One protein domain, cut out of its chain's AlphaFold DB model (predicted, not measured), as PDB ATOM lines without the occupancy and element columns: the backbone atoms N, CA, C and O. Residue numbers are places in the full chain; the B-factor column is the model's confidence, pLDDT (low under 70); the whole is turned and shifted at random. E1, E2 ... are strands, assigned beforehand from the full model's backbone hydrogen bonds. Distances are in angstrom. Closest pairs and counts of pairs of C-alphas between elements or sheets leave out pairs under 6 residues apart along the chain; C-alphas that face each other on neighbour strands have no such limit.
ATOM      1  N   ILE A 364       5.943 -10.483  24.401       88.44
ATOM      2  CA  ILE A 364       5.455  -9.710  23.254       88.44
ATOM      3  C   ILE A 364       4.181  -8.999  23.694       88.44
ATOM      4  O   ILE A 364       3.239  -9.659  24.139       88.44
ATOM      5  N   THR A 365       4.170  -7.672  23.593       87.69
ATOM      6  CA  THR A 365       3.012  -6.836  23.959       87.69
ATOM      7  C   THR A 365       2.402  -6.115  22.764       87.69
ATOM      8  O   THR A 365       1.229  -5.772  22.829       87.69
ATOM      9  N   GLY A 366       3.178  -5.888  21.699       80.94
ATOM     10  CA  GLY A 366       2.688  -5.282  20.461       80.94
ATOM     11  C   GLY A 366       1.894  -6.256  19.589       80.94
ATOM     12  O   GLY A 366       1.891  -7.471  19.816       80.94
ATOM     13  N   THR A 367       1.230  -5.708  18.578       86.69
ATOM     14  CA  THR A 367       0.469  -6.455  17.574       86.69
ATOM     15  C   THR A 367       1.385  -6.945  16.461       86.69
ATOM     16  O   THR A 367       2.169  -6.185  15.904       86.69
ATOM     17  N   ILE A 368       1.272  -8.220  16.096       89.25
ATOM     18  CA  ILE A 368       1.955  -8.812  14.946       89.25
ATOM     19  C   ILE A 368       0.901  -9.074  13.877       89.25
ATOM     20  O   ILE A 368       0.038  -9.923  14.084       89.25
ATOM     21  N   SER A 369       0.977  -8.381  12.743       86.50
ATOM     22  CA  SER A 369      -0.000  -8.494  11.659       86.50
ATOM     23  C   SER A 369       0.671  -8.752  10.311       86.50
ATOM     24  O   SER A 369       1.478  -7.954   9.834       86.50
ATOM     25  N   ALA A 370       0.339  -9.883   9.690       78.19
ATOM     26  CA  ALA A 370       0.746 -10.215   8.327       78.19
ATOM     27  C   ALA A 370      -0.483 -10.226   7.410       78.19
ATOM     28  O   ALA A 370      -1.409 -11.005   7.640       78.19
ATOM     29  N   GLY A 371      -0.479  -9.418   6.347       68.56
ATOM     30  CA  GLY A 371      -1.580  -9.366   5.379       68.56
ATOM     31  C   GLY A 371      -1.798 -10.681   4.619       68.56
ATOM     32  O   GLY A 371      -2.919 -10.995   4.240       68.56
ATOM     33  N   LEU A 372      -0.747 -11.491   4.448       75.88
ATOM     34  CA  LEU A 372      -0.814 -12.854   3.920       75.88
ATOM     35  C   LEU A 372      -0.476 -13.875   5.006       75.88
ATOM     36  O   LEU A 372      -1.365 -14.250   5.771       75.88
ATOM     37  N   ARG A 373       0.753 -14.406   5.059       80.19
ATOM     38  CA  ARG A 373       1.087 -15.519   5.954       80.19
ATOM     39  C   ARG A 373       2.055 -15.092   7.047       80.19
ATOM     40  O   ARG A 373       3.142 -14.575   6.792       80.19
ATOM     41  N   LEU A 374       1.710 -15.433   8.284       87.69
ATOM     42  CA  LEU A 374       2.627 -15.364   9.414       87.69
ATOM     43  C   LEU A 374       3.261 -16.739   9.647       87.69
ATOM     44  O   LEU A 374       2.575 -17.715   9.936       87.69
ATOM     45  N   GLY A 375       4.582 -16.843   9.527       88.81
ATOM     46  CA  GLY A 375       5.316 -18.100   9.654       88.81
ATOM     47  C   GLY A 375       5.398 -18.608  11.094       88.81
ATOM     48  O   GLY A 375       4.940 -19.714  11.397       88.81
ATOM     49  N   SER A 376       6.012 -17.831  11.990       92.31
ATOM     50  CA  SER A 376       6.245 -18.246  13.377       92.31
ATOM     51  C   SER A 376       6.343 -17.064  14.340       92.31
ATOM     52  O   SER A 376       7.071 -16.110  14.082       92.31
ATOM     53  N   VAL A 377       5.708 -17.189  15.503       94.62
ATOM     54  CA  VAL A 377       5.899 -16.332  16.680       94.62
ATOM     55  C   VAL A 377       6.449 -17.190  17.813       94.62
ATOM     56  O   VAL A 377       5.929 -18.270  18.102       94.62
ATOM     57  N   THR A 378       7.546 -16.767  18.438       92.94
ATOM     58  CA  THR A 378       8.185 -17.531  19.519       92.94
ATOM     59  C   THR A 378       8.557 -16.652  20.702       92.94
ATOM     60  O   THR A 378       9.229 -15.638  20.544       92.94
ATOM     61  N   VAL A 379       8.175 -17.094  21.898       92.38
ATOM     62  CA  VAL A 379       8.435 -16.401  23.159       92.38
ATOM     63  C   VAL A 379       9.114 -17.369  24.129       92.38
ATOM     64  O   VAL A 379       8.504 -18.338  24.586       92.38
ATOM     65  N   SER A 380      10.405 -17.176  24.416       88.56
ATOM     66  CA  SER A 380      11.198 -18.221  25.094       88.56
ATOM     67  C   SER A 380      11.148 -18.199  26.623       88.56
ATOM     68  O   SER A 380      11.310 -19.252  27.228       88.56
ATOM     69  N   ASN A 381      10.955 -17.042  27.269       85.56
ATOM     70  CA  ASN A 381      10.945 -16.933  28.739       85.56
ATOM     71  C   ASN A 381       9.910 -15.923  29.272       85.56
ATOM     72  O   ASN A 381      10.107 -15.354  30.343       85.56
ATOM     73  N   GLY A 382       8.820 -15.690  28.546       89.00
ATOM     74  CA  GLY A 382       7.731 -14.820  28.996       89.00
ATOM     75  C   GLY A 382       6.418 -15.119  28.284       89.00
ATOM     76  O   GLY A 382       6.245 -16.219  27.744       89.00
ATOM     77  N   SER A 383       5.498 -14.159  28.341       92.88
ATOM     78  CA  SER A 383       4.103 -14.303  27.912       92.88
ATOM     79  C   SER A 383       3.837 -13.560  26.595       92.88
ATOM     80  O   SER A 383       4.579 -12.655  26.207       92.88
ATOM     81  N   LEU A 384       2.766 -13.943  25.909       95.12
ATOM     82  CA  LEU A 384       2.173 -13.153  24.832       95.12
ATOM     83  C   LEU A 384       0.981 -12.390  25.416       95.12
ATOM     84  O   LEU A 384       0.083 -13.018  25.979       95.12
ATOM     85  N   LEU A 385       1.011 -11.063  25.297       92.69
ATOM     86  CA  LEU A 385      -0.049 -10.152  25.741       92.69
ATOM     87  C   LEU A 385      -0.674  -9.374  24.574       92.69
ATOM     88  O   LEU A 385      -1.780  -8.867  24.702       92.69
ATOM     89  N   GLY A 386       0.055  -9.251  23.461       87.00
ATOM     90  CA  GLY A 386      -0.428  -8.606  22.244       87.00
ATOM     91  C   GLY A 386      -1.210  -9.547  21.327       87.00
ATOM     92  O   GLY A 386      -1.446 -10.719  21.645       87.00
ATOM     93  N   SER A 387      -1.567  -9.027  20.156       91.25
ATOM     94  CA  SER A 387      -2.324  -9.752  19.136       91.25
ATOM     95  C   SER A 387      -1.417 -10.352  18.064       91.25
ATOM     96  O   SER A 387      -0.359  -9.819  17.736       91.25
ATOM     97  N   VAL A 388      -1.842 -11.472  17.495       94.62
ATOM     98  CA  VAL A 388      -1.194 -12.176  16.393       94.62
ATOM     99  C   VAL A 388      -2.240 -12.408  15.312       94.62
ATOM    100  O   VAL A 388      -3.181 -13.169  15.517       94.62
ATOM    101  N   VAL A 389      -2.067 -11.756  14.169       91.19
ATOM    102  CA  VAL A 389      -3.031 -11.726  13.068       91.19
ATOM    103  C   VAL A 389      -2.351 -12.195  11.784       91.19
ATOM    104  O   VAL A 389      -1.264 -11.725  11.433       91.19
ATOM    105  N   GLY A 390      -2.976 -13.136  11.078       86.31
ATOM    106  CA  GLY A 390      -2.546 -13.558   9.743       86.31
ATOM    107  C   GLY A 390      -3.717 -13.592   8.772       86.31
ATOM    108  O   GLY A 390      -4.675 -14.318   9.012       86.31
ATOM    109  N   GLY A 391      -3.632 -12.862   7.660       81.50
ATOM    110  CA  GLY A 391      -4.732 -12.777   6.694       81.50
ATOM    111  C   GLY A 391      -5.074 -14.122   6.049       81.50
ATOM    112  O   GLY A 391      -6.225 -14.520   5.990       81.50
ATOM    113  N   THR A 392      -4.071 -14.894   5.631       79.06
ATOM    114  CA  THR A 392      -4.264 -16.202   4.964       79.06
ATOM    115  C   THR A 392      -3.770 -17.385   5.790       79.06
ATOM    116  O   THR A 392      -3.850 -18.535   5.353       79.06
ATOM    117  N   GLY A 393      -3.222 -17.136   6.980       86.88
ATOM    118  CA  GLY A 393      -2.790 -18.197   7.879       86.88
ATOM    119  C   GLY A 393      -1.733 -17.785   8.894       86.88
ATOM    120  O   GLY A 393      -0.876 -16.933   8.640       86.88
ATOM    121  N   VAL A 394      -1.732 -18.500  10.017       94.00
ATOM    122  CA  VAL A 394      -0.705 -18.429  11.059       94.00
ATOM    123  C   VAL A 394      -0.061 -19.805  11.200       94.00
ATOM    124  O   VAL A 394      -0.711 -20.792  11.525       94.00
ATOM    125  N   GLY A 395       1.244 -19.900  10.965       94.62
ATOM    126  CA  GLY A 395       1.978 -21.152  11.092       94.62
ATOM    127  C   GLY A 395       2.037 -21.604  12.548       94.62
ATOM    128  O   GLY A 395       1.314 -22.502  12.966       94.62
ATOM    129  N   ARG A 396       2.916 -21.011  13.355       95.81
ATOM    130  CA  ARG A 396       3.064 -21.422  14.761       95.81
ATOM    131  C   ARG A 396       3.163 -20.254  15.724       95.81
ATOM    132  O   ARG A 396       3.899 -19.310  15.471       95.81
ATOM    133  N   VAL A 397       2.520 -20.388  16.876       97.56
ATOM    134  CA  VAL A 397       2.691 -19.512  18.036       97.56
ATOM    135  C   VAL A 397       3.154 -20.373  19.204       97.56
ATOM    136  O   VAL A 397       2.406 -21.210  19.701       97.56
ATOM    137  N   VAL A 398       4.417 -20.222  19.607       97.38
ATOM    138  CA  VAL A 398       5.034 -21.027  20.672       97.38
ATOM    139  C   VAL A 398       5.505 -20.114  21.794       97.38
ATOM    140  O   VAL A 398       6.510 -19.415  21.668       97.38
ATOM    141  N   VAL A 399       4.795 -20.155  22.913       96.81
ATOM    142  CA  VAL A 399       5.020 -19.303  24.078       96.81
ATOM    143  C   VAL A 399       5.427 -20.173  25.262       96.81
ATOM    144  O   VAL A 399       4.789 -21.168  25.596       96.81
ATOM    145  N   SER A 400       6.544 -19.844  25.901       94.19
ATOM    146  CA  SER A 400       7.019 -20.613  27.055       94.19
ATOM    147  C   SER A 400       6.275 -20.246  28.335       94.19
ATOM    148  O   SER A 400       6.115 -21.129  29.179       94.19
ATOM    149  N   GLY A 401       5.830 -18.991  28.463       94.00
ATOM    150  CA  GLY A 401       4.905 -18.498  29.486       94.00
ATOM    151  C   GLY A 401       3.441 -18.594  29.047       94.00
ATOM    152  O   GLY A 401       3.060 -19.547  28.363       94.00
ATOM    153  N   ALA A 402       2.615 -17.641  29.472       95.94
ATOM    154  CA  ALA A 402       1.171 -17.673  29.265       95.94
ATOM    155  C   ALA A 402       0.722 -16.886  28.020       95.94
ATOM    156  O   ALA A 402       1.438 -16.020  27.518       95.94
ATOM    157  N   LEU A 403      -0.478 -17.202  27.536       97.81
ATOM    158  CA  LEU A 403      -1.290 -16.302  26.721       97.81
ATOM    159  C   LEU A 403      -2.185 -15.519  27.691       97.81
ATOM    160  O   LEU A 403      -2.959 -16.140  28.426       97.81
ATOM    161  N   GLU A 404      -2.034 -14.199  27.752       95.44
ATOM    162  CA  GLU A 404      -2.720 -13.339  28.727       95.44
ATOM    163  C   GLU A 404      -3.413 -12.193  27.996       95.44
ATOM    164  O   GLU A 404      -2.752 -11.253  27.570       95.44
ATOM    165  N   GLY A 405      -4.733 -12.274  27.813       94.06
ATOM    166  CA  GLY A 405      -5.437 -11.287  26.983       94.06
ATOM    167  C   GLY A 405      -5.071 -11.351  25.495       94.06
ATOM    168  O   GLY A 405      -5.436 -10.455  24.744       94.06
ATOM    169  N   ALA A 406      -4.325 -12.376  25.069       95.81
ATOM    170  CA  ALA A 406      -3.803 -12.461  23.714       95.81
ATOM    171  C   ALA A 406      -4.903 -12.850  22.724       95.81
ATOM    172  O   ALA A 406      -5.699 -13.755  22.991       95.81
ATOM    173  N   VAL A 407      -4.881 -12.236  21.544       95.75
ATOM    174  CA  VAL A 407      -5.746 -12.607  20.422       95.75
ATOM    175  C   VAL A 407      -4.884 -13.206  19.326       95.75
ATOM    176  O   VAL A 407      -4.016 -12.536  18.782       95.75
ATOM    177  N   ILE A 408      -5.108 -14.473  19.001       97.25
ATOM    178  CA  ILE A 408      -4.458 -15.161  17.890       97.25
ATOM    179  C   ILE A 408      -5.546 -15.470  16.873       97.25
ATOM    180  O   ILE A 408      -6.325 -16.400  17.080       97.25
ATOM    181  N   ARG A 409      -5.601 -14.695  15.793       94.06
ATOM    182  CA  ARG A 409      -6.675 -14.783  14.808       94.06
ATOM    183  C   ARG A 409      -6.166 -14.935  13.384       94.06
ATOM    184  O   ARG A 409      -5.044 -14.529  13.065       94.06
ATOM    185  N   SER A 410      -6.971 -15.562  12.537       91.62
ATOM    186  CA  SER A 410      -6.587 -15.841  11.159       91.62
ATOM    187  C   SER A 410      -7.796 -16.110  10.274       91.62
ATOM    188  O   SER A 410      -8.548 -17.053  10.539       91.62
ATOM    189  N   CYS A 411      -7.897 -15.402   9.146       84.19
ATOM    190  CA  CYS A 411      -8.862 -15.749   8.097       84.19
ATOM    191  C   CYS A 411      -8.407 -17.005   7.320       84.19
ATOM    192  O   CYS A 411      -9.145 -17.587   6.547       84.19
ATOM    193  N   GLY A 412      -7.194 -17.514   7.547       86.31
ATOM    194  CA  GLY A 412      -6.787 -18.852   7.101       86.31
ATOM    195  C   GLY A 412      -6.604 -19.856   8.242       86.31
ATOM    196  O   GLY A 412      -7.040 -19.612   9.371       86.31
ATOM    197  N   PRO A 413      -5.898 -20.979   8.004       90.94
ATOM    198  CA  PRO A 413      -5.598 -21.955   9.045       90.94
ATOM    199  C   PRO A 413      -4.559 -21.455  10.061       90.94
ATOM    200  O   PRO A 413      -3.610 -20.748   9.712       90.94
ATOM    201  N   ILE A 414      -4.678 -21.935  11.300       96.44
ATOM    202  CA  ILE A 414      -3.657 -21.832  12.352       96.44
ATOM    203  C   ILE A 414      -3.015 -23.212  12.541       96.44
ATOM    204  O   ILE A 414      -3.700 -24.138  12.965       96.44
ATOM    205  N   ASP A 415      -1.720 -23.412  12.258       96.06
ATOM    206  CA  ASP A 415      -1.141 -24.770  12.335       96.06
ATOM    207  C   ASP A 415      -0.862 -25.222  13.783       96.06
ATOM    208  O   ASP A 415      -1.110 -26.384  14.122       96.06
ATOM    209  N   LEU A 416      -0.361 -24.336  14.653       97.69
ATOM    210  CA  LEU A 416      -0.043 -24.656  16.051       97.69
ATOM    211  C   LEU A 416      -0.110 -23.434  16.973       97.69
ATOM    212  O   LEU A 416       0.573 -22.440  16.736       97.69
ATOM    213  N   VAL A 417      -0.783 -23.583  18.112       98.50
ATOM    214  CA  VAL A 417      -0.638 -22.717  19.288       98.50
ATOM    215  C   VAL A 417      -0.170 -23.558  20.471       98.50
ATOM    216  O   VAL A 417      -0.780 -24.571  20.812       98.50
ATOM    217  N   GLN A 418       0.923 -23.152  21.111       98.38
ATOM    218  CA  GLN A 418       1.473 -23.816  22.287       98.38
ATOM    219  C   GLN A 418       1.825 -22.793  23.367       98.38
ATOM    220  O   GLN A 418       2.563 -21.849  23.092       98.38
ATOM    221  N   ALA A 419       1.364 -23.019  24.601       98.06
ATOM    222  CA  ALA A 419       1.652 -22.146  25.742       98.06
ATOM    223  C   ALA A 419       1.759 -22.900  27.081       98.06
ATOM    224  O   ALA A 419       1.405 -24.080  27.197       98.06
ATOM    225  N   ALA A 420       2.271 -22.241  28.126       96.88
ATOM    226  CA  ALA A 420       2.201 -22.774  29.488       96.88
ATOM    227  C   ALA A 420       0.788 -22.695  30.070       96.88
ATOM    228  O   ALA A 420       0.351 -23.667  30.670       96.88
ATOM    229  N   SER A 421       0.076 -21.592  29.875       97.69
ATOM    230  CA  SER A 421      -1.319 -21.402  30.290       97.69
ATOM    231  C   SER A 421      -2.001 -20.406  29.355       97.69
ATOM    232  O   SER A 421      -1.330 -19.758  28.552       97.69
ATOM    233  N   MET A 422      -3.320 -20.301  29.450       98.12
ATOM    234  CA  MET A 422      -4.133 -19.394  28.649       98.12
ATOM    235  C   MET A 422      -5.191 -18.752  29.546       98.12
ATOM    236  O   MET A 422      -5.889 -19.455  30.278       98.12
ATOM    237  N   THR A 423      -5.290 -17.428  29.533       97.62
ATOM    238  CA  THR A 423      -6.263 -16.689  30.344       97.62
ATOM    239  C   THR A 423      -6.809 -15.512  29.556       97.62
ATOM    240  O   THR A 423      -6.029 -14.740  28.992       97.62
ATOM    241  N   SER A 424      -8.138 -15.372  29.512       95.94
ATOM    242  CA  SER A 424      -8.813 -14.268  28.808       95.94
ATOM    243  C   SER A 424      -8.327 -14.074  27.372       95.94
ATOM    244  O   SER A 424      -8.234 -12.951  26.901       95.94
ATOM    245  N   SER A 425      -7.941 -15.165  26.708       97.69
ATOM    246  CA  SER A 425      -7.331 -15.128  25.379       97.69
ATOM    247  C   SER A 425      -8.277 -15.728  24.342       97.69
ATOM    248  O   SER A 425      -9.100 -16.586  24.672       97.69
ATOM    249  N   THR A 426      -8.101 -15.332  23.089       97.25
ATOM    250  CA  THR A 426      -8.876 -15.832  21.950       97.25
ATOM    251  C   THR A 426      -7.940 -16.484  20.948       97.25
ATOM    252  O   THR A 426      -6.923 -15.909  20.569       97.25
ATOM    253  N   ILE A 427      -8.276 -17.697  20.522       98.00
ATOM    254  CA  ILE A 427      -7.683 -18.351  19.359       98.00
ATOM    255  C   ILE A 427      -8.822 -18.574  18.373       98.00
ATOM    256  O   ILE A 427      -9.701 -19.384  18.659       98.00
ATOM    257  N   SER A 428      -8.816 -17.881  17.240       96.44
ATOM    258  CA  SER A 428      -9.879 -17.968  16.237       96.44
ATOM    259  C   SER A 428      -9.308 -18.218  14.849       96.44
ATOM    260  O   SER A 428      -8.305 -17.638  14.440       96.44
ATOM    261  N   SER A 429      -9.929 -19.126  14.114       94.50
ATOM    262  CA  SER A 429      -9.596 -19.387  12.723       94.50
ATOM    263  C   SER A 429     -10.882 -19.552  11.948       94.50
ATOM    264  O   SER A 429     -11.699 -20.400  12.305       94.50
ATOM    265  N   ALA A 430     -10.987 -18.837  10.833       89.38
ATOM    266  CA  ALA A 430     -12.063 -19.004   9.861       89.38
ATOM    267  C   ALA A 430     -12.193 -20.445   9.339       89.38
ATOM    268  O   ALA A 430     -13.243 -20.825   8.842       89.38
ATOM    269  N   LEU A 431     -11.130 -21.255   9.455       87.38
ATOM    270  CA  LEU A 431     -11.043 -22.596   8.879       87.38
ATOM    271  C   LEU A 431     -10.647 -23.643   9.921       87.38
ATOM    272  O   LEU A 431     -11.461 -24.300  10.564       87.38
ATOM    273  N   ARG A 432      -9.340 -23.836  10.086       91.44
ATOM    274  CA  ARG A 432      -8.763 -24.962  10.806       91.44
ATOM    275  C   ARG A 432      -7.778 -24.467  11.836       91.44
ATOM    276  O   ARG A 432      -6.839 -23.750  11.507       91.44
ATOM    277  N   ILE A 433      -7.881 -25.031  13.028       97.12
ATOM    278  CA  ILE A 433      -6.808 -25.025  14.009       97.12
ATOM    279  C   ILE A 433      -6.167 -26.418  14.016       97.12
ATOM    280  O   ILE A 433      -6.804 -27.437  14.268       97.12
ATOM    281  N   GLY A 434      -4.878 -26.497  13.703       95.75
ATOM    282  CA  GLY A 434      -4.123 -27.740  13.768       95.75
ATOM    283  C   GLY A 434      -4.062 -28.242  15.204       95.75
ATOM    284  O   GLY A 434      -4.726 -29.215  15.547       95.75
ATOM    285  N   SER A 435      -3.296 -27.572  16.056       95.88
ATOM    286  CA  SER A 435      -3.134 -28.004  17.445       95.88
ATOM    287  C   SER A 435      -3.163 -26.833  18.414       95.88
ATOM    288  O   SER A 435      -2.469 -25.842  18.198       95.88
ATOM    289  N   VAL A 436      -3.872 -26.997  19.530       97.94
ATOM    290  CA  VAL A 436      -3.789 -26.134  20.713       97.94
ATOM    291  C   VAL A 436      -3.239 -26.957  21.871       97.94
ATOM    292  O   VAL A 436      -3.889 -27.885  22.355       97.94
ATOM    293  N   LEU A 437      -2.014 -26.646  22.293       97.31
ATOM    294  CA  LEU A 437      -1.261 -27.396  23.299       97.31
ATOM    295  C   LEU A 437      -0.941 -26.505  24.506       97.31
ATOM    296  O   LEU A 437       0.052 -25.774  24.516       97.31
ATOM    297  N   ILE A 438      -1.757 -26.590  25.551       97.94
ATOM    298  CA  ILE A 438      -1.607 -25.813  26.782       97.94
ATOM    299  C   ILE A 438      -1.150 -26.732  27.912       97.94
ATOM    300  O   ILE A 438      -1.821 -27.699  28.265       97.94
ATOM    301  N   ARG A 439       0.018 -26.456  28.503       96.38
ATOM    302  CA  ARG A 439       0.590 -27.324  29.556       96.38
ATOM    303  C   ARG A 439      -0.153 -27.227  30.896       96.38
ATOM    304  O   ARG A 439      -0.155 -28.196  31.652       96.38
ATOM    305  N   GLY A 440      -0.736 -26.072  31.187       94.56
ATOM    306  CA  GLY A 440      -1.423 -25.712  32.423       94.56
ATOM    307  C   GLY A 440      -2.899 -25.408  32.186       94.56
ATOM    308  O   GLY A 440      -3.556 -26.114  31.423       94.56
ATOM    309  N   ASN A 441      -3.421 -24.395  32.878       95.38
ATOM    310  CA  ASN A 441      -4.841 -24.051  32.838       95.38
ATOM    311  C   ASN A 441      -5.211 -23.220  31.604       95.38
ATOM    312  O   ASN A 441      -4.371 -22.502  31.051       95.38
ATOM    313  N   VAL A 442      -6.480 -23.325  31.225       96.81
ATOM    314  CA  VAL A 442      -7.170 -22.505  30.235       96.81
ATOM    315  C   VAL A 442      -8.404 -21.925  30.918       96.81
ATOM    316  O   VAL A 442      -9.340 -22.662  31.233       96.81
ATOM    317  N   ASP A 443      -8.376 -20.622  31.177       95.81
ATOM    318  CA  ASP A 443      -9.380 -19.921  31.974       95.81
ATOM    319  C   ASP A 443     -10.013 -18.774  31.166       95.81
ATOM    320  O   ASP A 443      -9.308 -17.972  30.549       95.81
ATOM    321  N   THR A 444     -11.345 -18.681  31.171       94.81
ATOM    322  CA  THR A 444     -12.114 -17.563  30.580       94.81
ATOM    323  C   THR A 444     -11.707 -17.237  29.138       94.81
ATOM    324  O   THR A 444     -11.462 -16.085  28.811       94.81
ATOM    325  N   SER A 445     -11.520 -18.253  28.296       96.62
ATOM    326  CA  SER A 445     -10.908 -18.107  26.968       96.62
ATOM    327  C   SER A 445     -11.827 -18.582  25.835       96.62
ATOM    328  O   SER A 445     -12.839 -19.239  26.085       96.62
ATOM    329  N   LEU A 446     -11.463 -18.283  24.586       96.00
ATOM    330  CA  LEU A 446     -12.164 -18.737  23.380       96.00
ATOM    331  C   LEU A 446     -11.214 -19.518  22.464       96.00
ATOM    332  O   LEU A 446     -10.087 -19.087  22.214       96.00
ATOM    333  N   ILE A 447     -11.667 -20.667  21.962       97.00
ATOM    334  CA  ILE A 447     -10.985 -21.458  20.930       97.00
ATOM    335  C   ILE A 447     -12.010 -21.781  19.843       97.00
ATOM    336  O   ILE A 447     -12.874 -22.631  20.051       97.00
ATOM    337  N   LEU A 448     -11.915 -21.104  18.703       95.44
ATOM    338  CA  LEU A 448     -12.919 -21.115  17.643       95.44
ATOM    339  C   LEU A 448     -12.285 -21.593  16.330       95.44
ATOM    340  O   LEU A 448     -11.327 -20.993  15.845       95.44
ATOM    341  N   ALA A 449     -12.784 -22.691  15.767       93.94
ATOM    342  CA  ALA A 449     -12.370 -23.183  14.453       93.94
ATOM    343  C   ALA A 449     -13.579 -23.208  13.515       93.94
ATOM    344  O   ALA A 449     -14.629 -23.724  13.897       93.94
ATOM    345  N   GLY A 450     -13.429 -22.676  12.304       91.38
ATOM    346  CA  GLY A 450     -14.561 -22.387  11.421       91.38
ATOM    347  C   GLY A 450     -15.203 -21.018  11.693       91.38
ATOM    348  O   GLY A 450     -16.265 -20.717  11.163       91.38
ATOM    349  N   TYR A 451     -14.593 -20.200  12.555       91.69
ATOM    350  CA  TYR A 451     -15.106 -18.892  12.952       91.69
ATOM    351  C   TYR A 451     -13.947 -17.972  13.355       91.69
ATOM    352  O   TYR A 451     -13.194 -18.284  14.286       91.69
ATOM    353  N   ASP A 452     -13.783 -16.860  12.638       91.75
ATOM    354  CA  ASP A 452     -12.852 -15.784  12.994       91.75
ATOM    355  C   ASP A 452     -13.613 -14.623  13.644       91.75
ATOM    356  O   ASP A 452     -14.695 -14.304  13.178       91.75
ATOM    357  N   VAL A 453     -13.053 -13.991  14.678       89.56
ATOM    358  CA  VAL A 453     -13.728 -12.958  15.500       89.56
ATOM    359  C   VAL A 453     -13.623 -11.529  14.944       89.56
ATOM    360  O   VAL A 453     -13.721 -10.564  15.697       89.56
ATOM    361  N   GLY A 454     -13.252 -11.391  13.670       87.38
ATOM    362  CA  GLY A 454     -13.112 -10.084  13.029       87.38
ATOM    363  C   GLY A 454     -12.032  -9.166  13.622       87.38
ATOM    364  O   GLY A 454     -11.158  -9.572  14.398       87.38
ATOM    365  N   GLU A 455     -12.043  -7.908  13.177       85.06
ATOM    366  CA  GLU A 455     -11.151  -6.849  13.662       85.06
ATOM    367  C   GLU A 455     -11.662  -6.212  14.954       85.06
ATOM    368  O   GLU A 455     -10.851  -5.774  15.777       85.06
ATOM    369  N   ASP A 456     -12.981  -6.152  15.138       85.50
ATOM    370  CA  ASP A 456     -13.602  -5.527  16.304       85.50
ATOM    371  C   ASP A 456     -13.554  -6.400  17.574       85.50
ATOM    372  O   ASP A 456     -13.759  -5.888  18.682       85.50
ATOM    373  N   LEU A 457     -13.188  -7.683  17.418       85.50
ATOM    374  CA  LEU A 457     -13.087  -8.698  18.471       85.50
ATOM    375  C   LEU A 457     -14.421  -8.983  19.176       85.50
ATOM    376  O   LEU A 457     -14.433  -9.598  20.251       85.50
ATOM    377  N   ALA A 458     -15.527  -8.509  18.610       86.75
ATOM    378  CA  ALA A 458     -16.869  -8.750  19.089       86.75
ATOM    379  C   ALA A 458     -17.467  -9.916  18.304       86.75
ATOM    380  O   ALA A 458     -17.303 -10.024  17.108       86.75
ATOM    381  N   LEU A 459     -18.164 -10.803  19.009       87.81
ATOM    382  CA  LEU A 459     -18.846 -11.934  18.393       87.81
ATOM    383  C   LEU A 459     -20.230 -11.515  17.874       87.81
ATOM    384  O   LEU A 459     -20.917 -10.728  18.530       87.81
ATOM    385  N   GLY A 460     -20.679 -12.128  16.782       81.50
ATOM    386  CA  GLY A 460     -21.980 -11.881  16.159       81.50
ATOM    387  C   GLY A 460     -22.031 -10.609  15.302       81.50
ATOM    388  O   GLY A 460     -23.117 -10.064  15.085       81.50
ATOM    389  N   THR A 461     -20.885 -10.100  14.848       85.00
ATOM    390  CA  THR A 461     -20.766  -8.896  14.019       85.00
ATOM    391  C   THR A 461     -20.522  -9.251  12.550       85.00
ATOM    392  O   THR A 461     -20.376 -10.407  12.166       85.00
ATOM    393  N   ALA A 462     -20.582  -8.252  11.666       81.06
ATOM    394  CA  ALA A 462     -20.491  -8.484  10.222       81.06
ATOM    395  C   ALA A 462     -19.048  -8.691   9.721       81.06
ATOM    396  O   ALA A 462     -18.868  -9.160   8.596       81.06
ATOM    397  N   ASP A 463     -18.042  -8.291  10.504       81.56
ATOM    398  CA  ASP A 463     -16.624  -8.539  10.230       81.56
ATOM    399  C   ASP A 463     -16.130  -9.875  10.804       81.56
ATOM    400  O   ASP A 463     -15.023 -10.303  10.466       81.56
ATOM    401  N   ASP A 464     -16.955 -10.571  11.593       83.56
ATOM    402  CA  ASP A 464     -16.714 -11.972  11.916       83.56
ATOM    403  C   ASP A 464     -16.585 -12.790  10.632       83.56
ATOM    404  O   ASP A 464     -17.324 -12.610   9.668       83.56
ATOM    405  N   ASN A 465     -15.610 -13.692  10.614       80.44
ATOM    406  CA  ASN A 465     -15.340 -14.596   9.506       80.44
ATOM    407  C   ASN A 465     -15.494 -13.921   8.125       80.44
ATOM    408  O   ASN A 465     -16.387 -14.259   7.348       80.44
ATOM    409  N   GLU A 466     -14.628 -12.946   7.818       75.56
ATOM    410  CA  GLU A 466     -14.705 -12.104   6.602       75.56
ATOM    411  C   GLU A 466     -14.952 -12.890   5.297       75.56
ATOM    412  O   GLU A 466     -15.564 -12.386   4.355       75.56
ATOM    413  N   LEU A 467     -14.497 -14.143   5.246       71.62
ATOM    414  CA  LEU A 467     -14.632 -15.046   4.104       71.62
ATOM    415  C   LEU A 467     -16.075 -15.470   3.810       71.62
ATOM    416  O   LEU A 467     -16.420 -15.749   2.663       71.62
ATOM    417  N   THR A 468     -16.909 -15.532   4.839       73.06
ATOM    418  CA  THR A 468     -18.311 -15.966   4.793       73.06
ATOM    419  C   THR A 468     -19.270 -14.843   5.192       73.06
ATOM    420  O   THR A 468     -20.467 -15.094   5.339       73.06
ATOM    421  N   GLN A 469     -18.769 -13.606   5.315       76.56
ATOM    422  CA  GLN A 469     -19.541 -12.398   5.634       76.56
ATOM    423  C   GLN A 469     -20.305 -12.503   6.967       76.56
ATOM    424  O   GLN A 469     -21.515 -12.278   7.003       76.56
ATOM    425  N   GLY A 470     -19.630 -12.886   8.052       77.31
ATOM    426  CA  GLY A 470     -20.241 -13.026   9.383       77.31
ATOM    427  C   GLY A 470     -20.623 -14.458   9.748       77.31
ATOM    428  O   GLY A 470     -20.708 -14.795  10.927       77.31
ATOM    429  N   ASN A 471     -20.849 -15.322   8.753       82.75
ATOM    430  CA  ASN A 471     -21.413 -16.652   8.995       82.75
ATOM    431  C   ASN A 471     -20.351 -17.658   9.462       82.75
ATOM    432  O   ASN A 471     -19.178 -17.587   9.092       82.75
ATOM    433  N   VAL A 472     -20.754 -18.669  10.223       86.50
ATOM    434  CA  VAL A 472     -19.853 -19.780  10.555       86.50
ATOM    435  C   VAL A 472     -19.534 -20.644   9.324       86.50
ATOM    436  O   VAL A 472     -20.357 -20.814   8.427       86.50
ATOM    437  N   HIS A 473     -18.319 -21.183   9.278       87.56
ATOM    438  CA  HIS A 473     -17.832 -22.102   8.253       87.56
ATOM    439  C   HIS A 473     -17.480 -23.466   8.863       87.56
ATOM    440  O   HIS A 473     -17.184 -23.556  10.058       87.56
ATOM    441  N   ALA A 474     -17.448 -24.529   8.049       86.06
ATOM    442  CA  ALA A 474     -17.006 -25.841   8.504       86.06
ATOM    443  C   ALA A 474     -15.584 -25.754   9.076       86.06
ATOM    444  O   ALA A 474     -14.663 -25.192   8.468       86.06
ATOM    445  N   GLY A 475     -15.417 -26.288  10.285       88.25
ATOM    446  CA  GLY A 475     -14.225 -26.075  11.094       88.25
ATOM    447  C   GLY A 475     -13.541 -27.372  11.491       88.25
ATOM    448  O   GLY A 475     -14.180 -28.376  11.786       88.25
ATOM    449  N   THR A 476     -12.211 -27.375  11.583       88.94
ATOM    450  CA  THR A 476     -11.496 -28.513  12.191       88.94
ATOM    451  C   THR A 476     -10.529 -28.057  13.274       88.94
ATOM    452  O   THR A 476      -9.675 -27.207  13.033       88.94
ATOM    453  N   LEU A 477     -10.597 -28.695  14.445       93.19
ATOM    454  CA  LEU A 477      -9.579 -28.625  15.494       93.19
ATOM    455  C   LEU A 477      -8.913 -30.001  15.633       93.19
ATOM    456  O   LEU A 477      -9.488 -30.897  16.248       93.19
ATOM    457  N   ASN A 478      -7.716 -30.217  15.061       90.56
ATOM    458  CA  ASN A 478      -7.144 -31.578  15.036       90.56
ATOM    459  C   ASN A 478      -6.764 -32.067  16.438       90.56
ATOM    460  O   ASN A 478      -7.023 -33.226  16.767       90.56
ATOM    461  N   VAL A 479      -6.138 -31.215  17.258       91.12
ATOM    462  CA  VAL A 479      -5.715 -31.566  18.619       91.12
ATOM    463  C   VAL A 479      -5.988 -30.428  19.597       91.12
ATOM    464  O   VAL A 479      -5.467 -29.328  19.441       91.12
ATOM    465  N   LEU A 480      -6.709 -30.733  20.673       92.94
ATOM    466  CA  LEU A 480      -6.793 -29.918  21.880       92.94
ATOM    467  C   LEU A 480      -6.150 -30.681  23.040       92.94
ATOM    468  O   LEU A 480      -6.618 -31.751  23.423       92.94
ATOM    469  N   SER A 481      -5.091 -30.134  23.628       92.62
ATOM    470  CA  SER A 481      -4.444 -30.708  24.807       92.62
ATOM    471  C   SER A 481      -4.310 -29.659  25.902       92.62
ATOM    472  O   SER A 481      -3.592 -28.679  25.734       92.62
ATOM    473  N   VAL A 482      -4.988 -29.881  27.027       93.38
ATOM    474  CA  VAL A 482      -4.945 -29.041  28.226       93.38
ATOM    475  C   VAL A 482      -4.431 -29.880  29.390       93.38
ATOM    476  O   VAL A 482      -5.118 -30.752  29.927       93.38
ATOM    477  N   GLY A 483      -3.184 -29.625  29.779       90.31
ATOM    478  CA  GLY A 483      -2.509 -30.327  30.864       90.31
ATOM    479  C   GLY A 483      -2.999 -29.937  32.261       90.31
ATOM    480  O   GLY A 483      -2.684 -30.664  33.203       90.31
ATOM    481  N   GLY A 484      -3.766 -28.852  32.403       89.81
ATOM    482  CA  GLY A 484      -4.404 -28.389  33.641       89.81
ATOM    483  C   GLY A 484      -5.934 -28.377  33.564       89.81
ATOM    484  O   GLY A 484      -6.546 -29.325  33.064       89.81
ATOM    485  N   THR A 485      -6.548 -27.320  34.099       90.31
ATOM    486  CA  THR A 485      -8.008 -27.146  34.124       90.31
ATOM    487  C   THR A 485      -8.508 -26.328  32.934       90.31
ATOM    488  O   THR A 485      -7.912 -25.305  32.624       90.31
ATOM    489  N   LEU A 486      -9.610 -26.744  32.303       90.38
ATOM    490  CA  LEU A 486     -10.392 -25.940  31.352       90.38
ATOM    491  C   LEU A 486     -11.594 -25.327  32.088       90.38
ATOM    492  O   LEU A 486     -12.462 -26.084  32.515       90.38
ATOM    493  N   SER A 487     -11.654 -24.008  32.277       90.56
ATOM    494  CA  SER A 487     -12.713 -23.333  33.053       90.56
ATOM    495  C   SER A 487     -13.187 -22.053  32.369       90.56
ATOM    496  O   SER A 487     -12.382 -21.323  31.797       90.56
ATOM    497  N   GLY A 488     -14.492 -21.763  32.416       89.38
ATOM    498  CA  GLY A 488     -15.081 -20.556  31.811       89.38
ATOM    499  C   GLY A 488     -14.762 -20.364  30.324       89.38
ATOM    500  O   GLY A 488     -14.793 -19.242  29.842       89.38
ATOM    501  N   THR A 489     -14.366 -21.431  29.630       92.31
ATOM    502  CA  THR A 489     -13.793 -21.383  28.281       92.31
ATOM    503  C   THR A 489     -14.753 -22.022  27.295       92.31
ATOM    504  O   THR A 489     -15.306 -23.084  27.595       92.31
ATOM    505  N   VAL A 490     -14.899 -21.410  26.121       91.94
ATOM    506  CA  VAL A 490     -15.663 -21.969  25.001       91.94
ATOM    507  C   VAL A 490     -14.700 -22.528  23.964       91.94
ATOM    508  O   VAL A 490     -13.780 -21.844  23.514       91.94
ATOM    509  N   VAL A 491     -14.919 -23.784  23.592       92.50
ATOM    510  CA  VAL A 491     -14.305 -24.421  22.429       92.50
ATOM    511  C   VAL A 491     -15.420 -24.694  21.431       92.50
ATOM    512  O   VAL A 491     -16.273 -25.533  21.713       92.50
ATOM    513  N   ALA A 492     -15.425 -23.999  20.298       91.38
ATOM    514  CA  ALA A 492     -16.431 -24.157  19.251       91.38
ATOM    515  C   ALA A 492     -15.764 -24.555  17.931       91.38
ATOM    516  O   ALA A 492     -14.754 -23.972  17.530       91.38
ATOM    517  N   VAL A 493     -16.300 -25.584  17.278       90.56
ATOM    518  CA  VAL A 493     -15.791 -26.099  16.004       90.56
ATOM    519  C   VAL A 493     -16.961 -26.247  15.043       90.56
ATOM    520  O   VAL A 493     -17.798 -27.123  15.253       90.56
ATOM    521  N   GLY A 494     -17.016 -25.379  14.029       87.38
ATOM    522  CA  GLY A 494     -18.147 -25.305  13.097       87.38
ATOM    523  C   GLY A 494     -19.443 -24.793  13.718       87.38
ATOM    524  O   GLY A 494     -20.515 -25.040  13.186       87.38
ATOM    525  N   ILE A 495     -19.352 -24.116  14.866       86.50
ATOM    526  CA  ILE A 495     -20.504 -23.561  15.576       86.50
ATOM    527  C   ILE A 495     -20.266 -22.073  15.817       86.50
ATOM    528  O   ILE A 495     -19.276 -21.701  16.456       86.50
ATOM    529  N   GLY A 496     -21.174 -21.244  15.311       86.31
ATOM    530  CA  GLY A 496     -21.191 -19.801  15.527       86.31
ATOM    531  C   GLY A 496     -21.937 -19.412  16.811       86.31
ATOM    532  O   GLY A 496     -22.790 -20.169  17.294       86.31
ATOM    533  N   PRO A 497     -21.629 -18.240  17.393       85.44
ATOM    534  CA  PRO A 497     -22.468 -17.627  18.419       85.44
ATOM    535  C   PRO A 497     -23.826 -17.216  17.823       85.44
ATOM    536  O   PRO A 497     -23.991 -17.155  16.606       85.44
ATOM    537  N   GLY A 498     -24.816 -16.934  18.668       76.62
ATOM    538  CA  GLY A 498     -26.034 -16.257  18.226       76.62
ATOM    539  C   GLY A 498     -25.748 -14.822  17.773       76.62
ATOM    540  O   GLY A 498     -24.686 -14.262  18.054       76.62
ATOM    541  N   SER A 499     -26.723 -14.176  17.126       79.44
ATOM    542  CA  SER A 499     -26.600 -12.765  16.705       79.44
ATOM    543  C   SER A 499     -26.429 -11.775  17.872       79.44
ATOM    544  O   SER A 499     -26.205 -10.590  17.647       79.44
ATOM    545  N   ASP A 500     -26.590 -12.221  19.120       79.81
ATOM    546  CA  ASP A 500     -26.299 -11.452  20.331       79.81
ATOM    547  C   ASP A 500     -24.846 -11.620  20.827       79.81
ATOM    548  O   ASP A 500     -24.478 -11.054  21.860       79.81
ATOM    549  N   GLY A 501     -24.026 -12.386  20.096       80.75
ATOM    550  CA  GLY A 501     -22.625 -12.669  20.397       80.75
ATOM    551  C   GLY A 501     -22.420 -13.696  21.513       80.75
ATOM    552  O   GLY A 501     -21.296 -13.870  21.993       80.75
ATOM    553  N   LEU A 502     -23.485 -14.367  21.967       83.06
ATOM    554  CA  LEU A 502     -23.427 -15.360  23.033       83.06
ATOM    555  C   LEU A 502     -23.555 -16.784  22.481       83.06
ATOM    556  O   LEU A 502     -24.074 -17.030  21.400       83.06
ATOM    557  N   PHE A 503     -23.035 -17.747  23.242       82.50
ATOM    558  CA  PHE A 503     -23.243 -19.168  22.981       82.50
ATOM    559  C   PHE A 503     -24.309 -19.711  23.941       82.50
ATOM    560  O   PHE A 503     -24.304 -19.382  25.130       82.50
ATOM    561  N   SER A 504     -25.141 -20.645  23.462       74.56
ATOM    562  CA  SER A 504     -26.139 -21.385  24.265       74.56
ATOM    563  C   SER A 504     -27.347 -20.581  24.793       74.56
ATOM    564  O   SER A 504     -27.972 -20.980  25.779       74.56
ATOM    565  N   THR A 505     -27.710 -19.484  24.136       72.06
ATOM    566  CA  THR A 505     -28.968 -18.731  24.280       72.06
ATOM    567  C   THR A 505     -29.973 -19.051  23.145       72.06
ATOM    568  O   THR A 505     -29.797 -20.004  22.382       72.06
ATOM    569  N   GLN A 506     -31.135 -18.388  23.121       51.59
ATOM    570  CA  GLN A 506     -32.271 -18.774  22.272       51.59
ATOM    571  C   GLN A 506     -32.140 -18.185  20.858       51.59
ATOM    572  O   GLN A 506     -32.392 -17.001  20.668       51.59
ATOM    573  N   GLY A 507     -31.858 -19.042  19.873       56.59
ATOM    574  CA  GLY A 507     -31.486 -18.637  18.509       56.59
ATOM    575  C   GLY A 507     -30.042 -19.004  18.145       56.59
ATOM    576  O   GLY A 507     -29.641 -18.776  17.012       56.59
ATOM    577  N   ASP A 508     -29.302 -19.596  19.090       61.19
ATOM    578  CA  ASP A 508     -27.854 -19.793  19.004       61.19
ATOM    579  C   ASP A 508     -27.444 -21.165  18.461       61.19
ATOM    580  O   ASP A 508     -28.223 -22.125  18.452       61.19
ATOM    581  N   ASN A 509     -26.142 -21.258  18.166       65.12
ATOM    582  CA  ASN A 509     -25.438 -22.370  17.537       65.12
ATOM    583  C   ASN A 509     -25.773 -22.475  16.053       65.12
ATOM    584  O   ASN A 509     -26.218 -23.523  15.594       65.12
ATOM    585  N   GLU A 510     -25.567 -21.376  15.319       71.25
ATOM    586  CA  GLU A 510     -25.502 -21.458  13.864       71.25
ATOM    587  C   GLU A 510     -24.517 -22.573  13.515       71.25
ATOM    588  O   GLU A 510     -23.366 -22.559  13.963       71.25
ATOM    589  N   VAL A 511     -25.028 -23.590  12.831       78.94
ATOM    590  CA  VAL A 511     -24.269 -24.772  12.447       78.94
ATOM    591  C   VAL A 511     -23.690 -24.500  11.075       78.94
ATOM    592  O   VAL A 511     -24.387 -24.009  10.183       78.94
ATOM    593  N   ALA A 512     -22.397 -24.752  10.936       81.50
ATOM    594  CA  ALA A 512     -21.726 -24.592   9.668       81.50
ATOM    595  C   ALA A 512     -22.305 -25.535   8.605       81.50
ATOM    596  O   ALA A 512     -22.597 -26.686   8.907       81.50
ATOM    597  N   PRO A 513     -22.406 -25.094   7.341       76.25
ATOM    598  CA  PRO A 513     -22.621 -26.028   6.251       76.25
ATOM    599  C   PRO A 513     -21.354 -26.876   6.062       76.25
ATOM    600  O   PRO A 513     -20.263 -26.325   5.910       76.25
ATOM    601  N   GLY A 514     -21.486 -28.203   6.018       78.38
ATOM    602  CA  GLY A 514     -20.368 -29.135   5.823       78.38
ATOM    603  C   GLY A 514     -19.856 -29.798   7.104       78.38
ATOM    604  O   GLY A 514     -20.415 -29.638   8.173       78.38
ATOM    605  N   GLU A 515     -18.774 -30.580   6.991       78.06
ATOM    606  CA  GLU A 515     -18.311 -31.418   8.106       78.06
ATOM    607  C   GLU A 515     -17.346 -30.685   9.048       78.06
ATOM    608  O   GLU A 515     -16.230 -30.315   8.662       78.06
ATOM    609  N   SER A 516     -17.706 -30.607  10.330       83.88
ATOM    610  CA  SER A 516     -16.880 -29.979  11.364       83.88
ATOM    611  C   SER A 516     -16.369 -30.966  12.408       83.88
ATOM    612  O   SER A 516     -17.111 -31.729  13.029       83.88
ATOM    613  N   ARG A 517     -15.059 -30.963  12.673       82.50
ATOM    614  CA  ARG A 517     -14.440 -32.021  13.484       82.50
ATOM    615  C   ARG A 517     -13.501 -31.531  14.573       82.50
ATOM    616  O   ARG A 517     -12.490 -30.880  14.318       82.50
ATOM    617  N   LEU A 518     -13.726 -32.028  15.786       85.94
ATOM    618  CA  LEU A 518     -12.735 -32.045  16.860       85.94
ATOM    619  C   LEU A 518     -11.980 -33.382  16.839       85.94
ATOM    620  O   LEU A 518     -12.501 -34.427  17.223       85.94
ATOM    621  N   GLY A 519     -10.738 -33.372  16.357       81.56
ATOM    622  CA  GLY A 519      -9.944 -34.572  16.090       81.56
ATOM    623  C   GLY A 519      -9.575 -35.371  17.341       81.56
ATOM    624  O   GLY A 519      -9.896 -36.553  17.430       81.56
ATOM    625  N   THR A 520      -8.863 -34.773  18.293       82.94
ATOM    626  CA  THR A 520      -8.526 -35.381  19.590       82.94
ATOM    627  C   THR A 520      -8.523 -34.315  20.672       82.94
ATOM    628  O   THR A 520      -7.785 -33.340  20.570       82.94
ATOM    629  N   ALA A 521      -9.291 -34.528  21.740       83.69
ATOM    630  CA  ALA A 521      -9.309 -33.652  22.907       83.69
ATOM    631  C   ALA A 521      -8.814 -34.386  24.160       83.69
ATOM    632  O   ALA A 521      -9.275 -35.480  24.485       83.69
ATOM    633  N   THR A 522      -7.863 -33.794  24.877       84.25
ATOM    634  CA  THR A 522      -7.360 -34.284  26.166       84.25
ATOM    635  C   THR A 522      -7.311 -33.129  27.151       84.25
ATOM    636  O   THR A 522      -6.520 -32.208  26.980       84.25
ATOM    637  N   VAL A 523      -8.126 -33.188  28.200       82.75
ATOM    638  CA  VAL A 523      -8.180 -32.176  29.262       82.75
ATOM    639  C   VAL A 523      -7.976 -32.885  30.597       82.75
ATOM    640  O   VAL A 523      -8.677 -33.857  30.881       82.75
ATOM    641  N   ARG A 524      -7.013 -32.443  31.420       83.69
ATOM    642  CA  ARG A 524      -6.764 -33.084  32.727       83.69
ATOM    643  C   ARG A 524      -7.939 -32.879  33.680       83.69
ATOM    644  O   ARG A 524      -8.312 -33.805  34.398       83.69
ATOM    645  N   THR A 525      -8.476 -31.666  33.754       83.06
ATOM    646  CA  THR A 525      -9.597 -31.332  34.638       83.06
ATOM    647  C   THR A 525     -10.527 -30.345  33.952       83.06
ATOM    648  O   THR A 525     -10.081 -29.425  33.280       83.06
ATOM    649  N   VAL A 526     -11.831 -30.524  34.119       81.75
ATOM    650  CA  VAL A 526     -12.834 -29.609  33.573       81.75
ATOM    651  C   VAL A 526     -13.431 -28.844  34.746       81.75
ATOM    652  O   VAL A 526     -13.979 -29.444  35.673       81.75
ATOM    653  N   GLY A 527     -13.238 -27.530  34.726       76.88
ATOM    654  CA  GLY A 527     -13.768 -26.573  35.685       76.88
ATOM    655  C   GLY A 527     -15.195 -26.141  35.350       76.88
ATOM    656  O   GLY A 527     -15.819 -26.637  34.414       76.88
ATOM    657  N   ALA A 528     -15.734 -25.217  36.143       82.19
ATOM    658  CA  ALA A 528     -17.079 -24.696  35.927       82.19
ATOM    659  C   ALA A 528     -17.167 -23.902  34.612       82.19
ATOM    660  O   ALA A 528     -16.208 -23.240  34.214       82.19
ATOM    661  N   ASN A 529     -18.342 -23.925  33.977       82.06
ATOM    662  CA  ASN A 529     -18.668 -23.117  32.794       82.06
ATOM    663  C   ASN A 529     -17.747 -23.356  31.579       82.06
ATOM    664  O   ASN A 529     -17.577 -22.463  30.756       82.06
ATOM    665  N   ALA A 530     -17.121 -24.531  31.478       84.44
ATOM    666  CA  ALA A 530     -16.435 -24.947  30.259       84.44
ATOM    667  C   ALA A 530     -17.449 -25.527  29.263       84.44
ATOM    668  O   ALA A 530     -18.217 -26.425  29.618       84.44
ATOM    669  N   LEU A 531     -17.418 -25.032  28.029       85.50
ATOM    670  CA  LEU A 531     -18.324 -25.427  26.957       85.50
ATOM    671  C   LEU A 531     -17.516 -25.962  25.777       85.50
ATOM    672  O   LEU A 531     -16.569 -25.317  25.329       85.50
ATOM    673  N   VAL A 532     -17.882 -27.146  25.285       86.19
ATOM    674  CA  VAL A 532     -17.321 -27.703  24.050       86.19
ATOM    675  C   VAL A 532     -18.476 -27.980  23.099       86.19
ATOM    676  O   VAL A 532     -19.310 -28.841  23.383       86.19
ATOM    677  N   LEU A 533     -18.511 -27.226  22.003       85.44
ATOM    678  CA  LEU A 533     -19.510 -27.293  20.941       85.44
ATOM    679  C   LEU A 533     -18.833 -27.790  19.673       85.44
ATOM    680  O   LEU A 533     -17.814 -27.243  19.245       85.44
ATOM    681  N   VAL A 534     -19.388 -28.841  19.090       81.12
ATOM    682  CA  VAL A 534     -18.926 -29.375  17.814       81.12
ATOM    683  C   VAL A 534     -20.156 -29.733  17.006       81.12
ATOM    684  O   VAL A 534     -21.080 -30.330  17.554       81.12
ATOM    685  N   ASP A 535     -20.135 -29.349  15.741       78.00
ATOM    686  CA  ASP A 535     -21.164 -29.663  14.755       78.00
ATOM    687  C   ASP A 535     -21.156 -31.183  14.435       78.00
ATOM    688  O   ASP A 535     -21.839 -31.934  15.131       78.00
ATOM    689  N   THR A 536     -20.263 -31.696  13.578       70.50
ATOM    690  CA  THR A 536     -20.313 -33.116  13.152       70.50
ATOM    691  C   THR A 536     -19.748 -34.144  14.148       70.50
ATOM    692  O   THR A 536     -20.424 -35.069  14.613       70.50
ATOM    693  N   ALA A 537     -18.439 -34.094  14.445       67.94
ATOM    694  CA  ALA A 537     -17.756 -35.247  15.051       67.94
ATOM    695  C   ALA A 537     -16.650 -34.922  16.061       67.94
ATOM    696  O   ALA A 537     -15.806 -34.047  15.868       67.94
ATOM    697  N   VAL A 538     -16.563 -35.763  17.101       61.38
ATOM    698  CA  VAL A 538     -15.499 -35.727  18.116       61.38
ATOM    699  C   VAL A 538     -14.743 -37.056  18.157       61.38
ATOM    700  O   VAL A 538     -15.297 -38.101  18.502       61.38
ATOM    701  N   GLY A 539     -13.448 -37.037  17.832       52.69
ATOM    702  CA  GLY A 539     -12.571 -38.197  17.982       52.69
ATOM    703  C   GLY A 539     -12.084 -38.346  19.427       52.69
ATOM    704  O   GLY A 539     -11.255 -37.576  19.912       52.69
ATOM    705  N   PHE A 540     -12.574 -39.362  20.140       53.72
ATOM    706  CA  PHE A 540     -12.146 -39.641  21.514       53.72
ATOM    707  C   PHE A 540     -10.975 -40.626  21.550       53.72
ATOM    708  O   PHE A 540     -11.138 -41.798  21.215       53.72
ATOM    709  N   ALA A 541      -9.804 -40.176  22.016       37.16
ATOM    710  CA  ALA A 541      -8.640 -41.044  22.233       37.16
ATOM    711  C   ALA A 541      -8.340 -41.362  23.714       37.16
ATOM    712  O   ALA A 541      -7.579 -42.291  23.981       37.16
ATOM    713  N   SER A 542      -8.937 -40.686  24.705       35.72
ATOM    714  CA  SER A 542      -8.797 -41.116  26.109       35.72
ATOM    715  C   SER A 542      -9.886 -40.575  27.032       35.72
ATOM    716  O   SER A 542     -10.184 -39.383  27.028       35.72
ATOM    717  N   ALA A 543     -10.424 -41.463  27.867       39.88
ATOM    718  CA  ALA A 543     -11.344 -41.175  28.959       39.88
ATOM    719  C   ALA A 543     -10.779 -40.125  29.937       39.88
ATOM    720  O   ALA A 543      -9.715 -40.358  30.505       39.88
ATOM    721  N   ASN A 544     -11.490 -38.998  30.110       43.69
ATOM    722  CA  ASN A 544     -11.579 -38.179  31.341       43.69
ATOM    723  C   ASN A 544     -12.459 -36.909  31.198       43.69
ATOM    724  O   ASN A 544     -12.444 -36.057  32.082       43.69
ATOM    725  N   LEU A 545     -13.294 -36.777  30.158       46.84
ATOM    726  CA  LEU A 545     -14.436 -35.851  30.215       46.84
ATOM    727  C   LEU A 545     -15.560 -36.523  31.036       46.84
ATOM    728  O   LEU A 545     -16.497 -37.100  30.500       46.84
ATOM    729  N   THR A 546     -15.401 -36.565  32.360       40.91
ATOM    730  CA  THR A 546     -16.467 -36.932  33.323       40.91
ATOM    731  C   THR A 546     -17.471 -35.760  33.463       40.91
ATOM    732  O   THR A 546     -17.106 -34.646  33.097       40.91
ATOM    733  N   PRO A 547     -18.707 -35.948  33.983       38.38
ATOM    734  CA  PRO A 547     -19.968 -35.350  33.491       38.38
ATOM    735  C   PRO A 547     -20.172 -33.825  33.622       38.38
ATOM    736  O   PRO A 547     -21.288 -33.352  33.433       38.38
TER     737      PRO A 547
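AT A GLANCE: This is residues 364 to 547 of the 973 residues of the protein "LEPR-XLL domain-containing protein" of Planctomycetes bacterium (UniProt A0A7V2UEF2). The backbone is wound in stacked turns, a flattened solenoid in which a wall of seven strands, E1 E3 E6 E9 E11 E13 E15, stands face to face with a wall of six, E2 E4 E7 E10 E12 E14. Short strands E5 and E8, with the bent ends of E12 and E14, form a narrow third side, and two long links, residues 450 to 475 and 494 to 516, loop out of the turns. The printed part has 184 residues with no named helix and fifteen strands, E1 to E15 in chain order; both walls, in the orders given, and the pair E5 E8 are parallel. The class is all strand, though only 82 residues are in named elements. The whole is compact, with a radius of gyration of the C-alphas of 14.8 A and spans of 43 by 39 by 25 A.

IN THESE COORDINATES: E1, residues 368 to 370, begins at C-alpha 368 (1.955, -8.812, 14.946). E2 is residues 373 to 379, 18.7 A long, E3 387 to 390, E4 393 to 399, 18.0 A, E5 402 to 404 and E6 407 to 410. E7 is residues 414 to 419, E8 421 to 423, E9 426 to 429, E10 432 to 438, 17.5 A, and E11 446 to 449. E12, residues 476 to 487, 21.5 A, bends by 113 degrees at residue 484. E13 is residues 490 to 493. E14, residues 517 to 526, 20.3 A, bends by 81 degrees at residue 523. E15, residues 531 to 534, ends at C-alpha 534 (-18.926, -29.375, 17.814).

HOW THE PARTS SIT: The two large sheets form a sandwich, two sheets face to face, with the facing parts 8.9 A centre to centre. In the seven-strand sheet the edge strands are E1 and E15; N 368 and O 387 of E1 and E3 are 2.8 A apart, and N 491 and O 531 of E13 and E15 are 2.8 A apart, both within hydrogen-bond range. The six-strand sheet is twisted, with edge strands E2 and E14; N 377 and O 396 of E2 and E4 are 2.8 A apart, as are N 480 and O 520 of E12 and E14. In E5 and E8, N 403 and O 421 are 2.9 A apart. E8 runs on into E9 at 97 degrees. Residues 442 to 443 pair in parallel with residues 422 to 423 of E8 and 486 to 487 of E12.

THE WHOLE: The C-alphas farthest apart, those of Asn 381 and Gln 506, are 43.7 A apart. The printed part has no cut. The long links are E11 to E12 and E13 to E14. Mean pLDDT of the printed part is 85.3; residue 371, residues 506 to 509 and residues 537 to 547 are under 70.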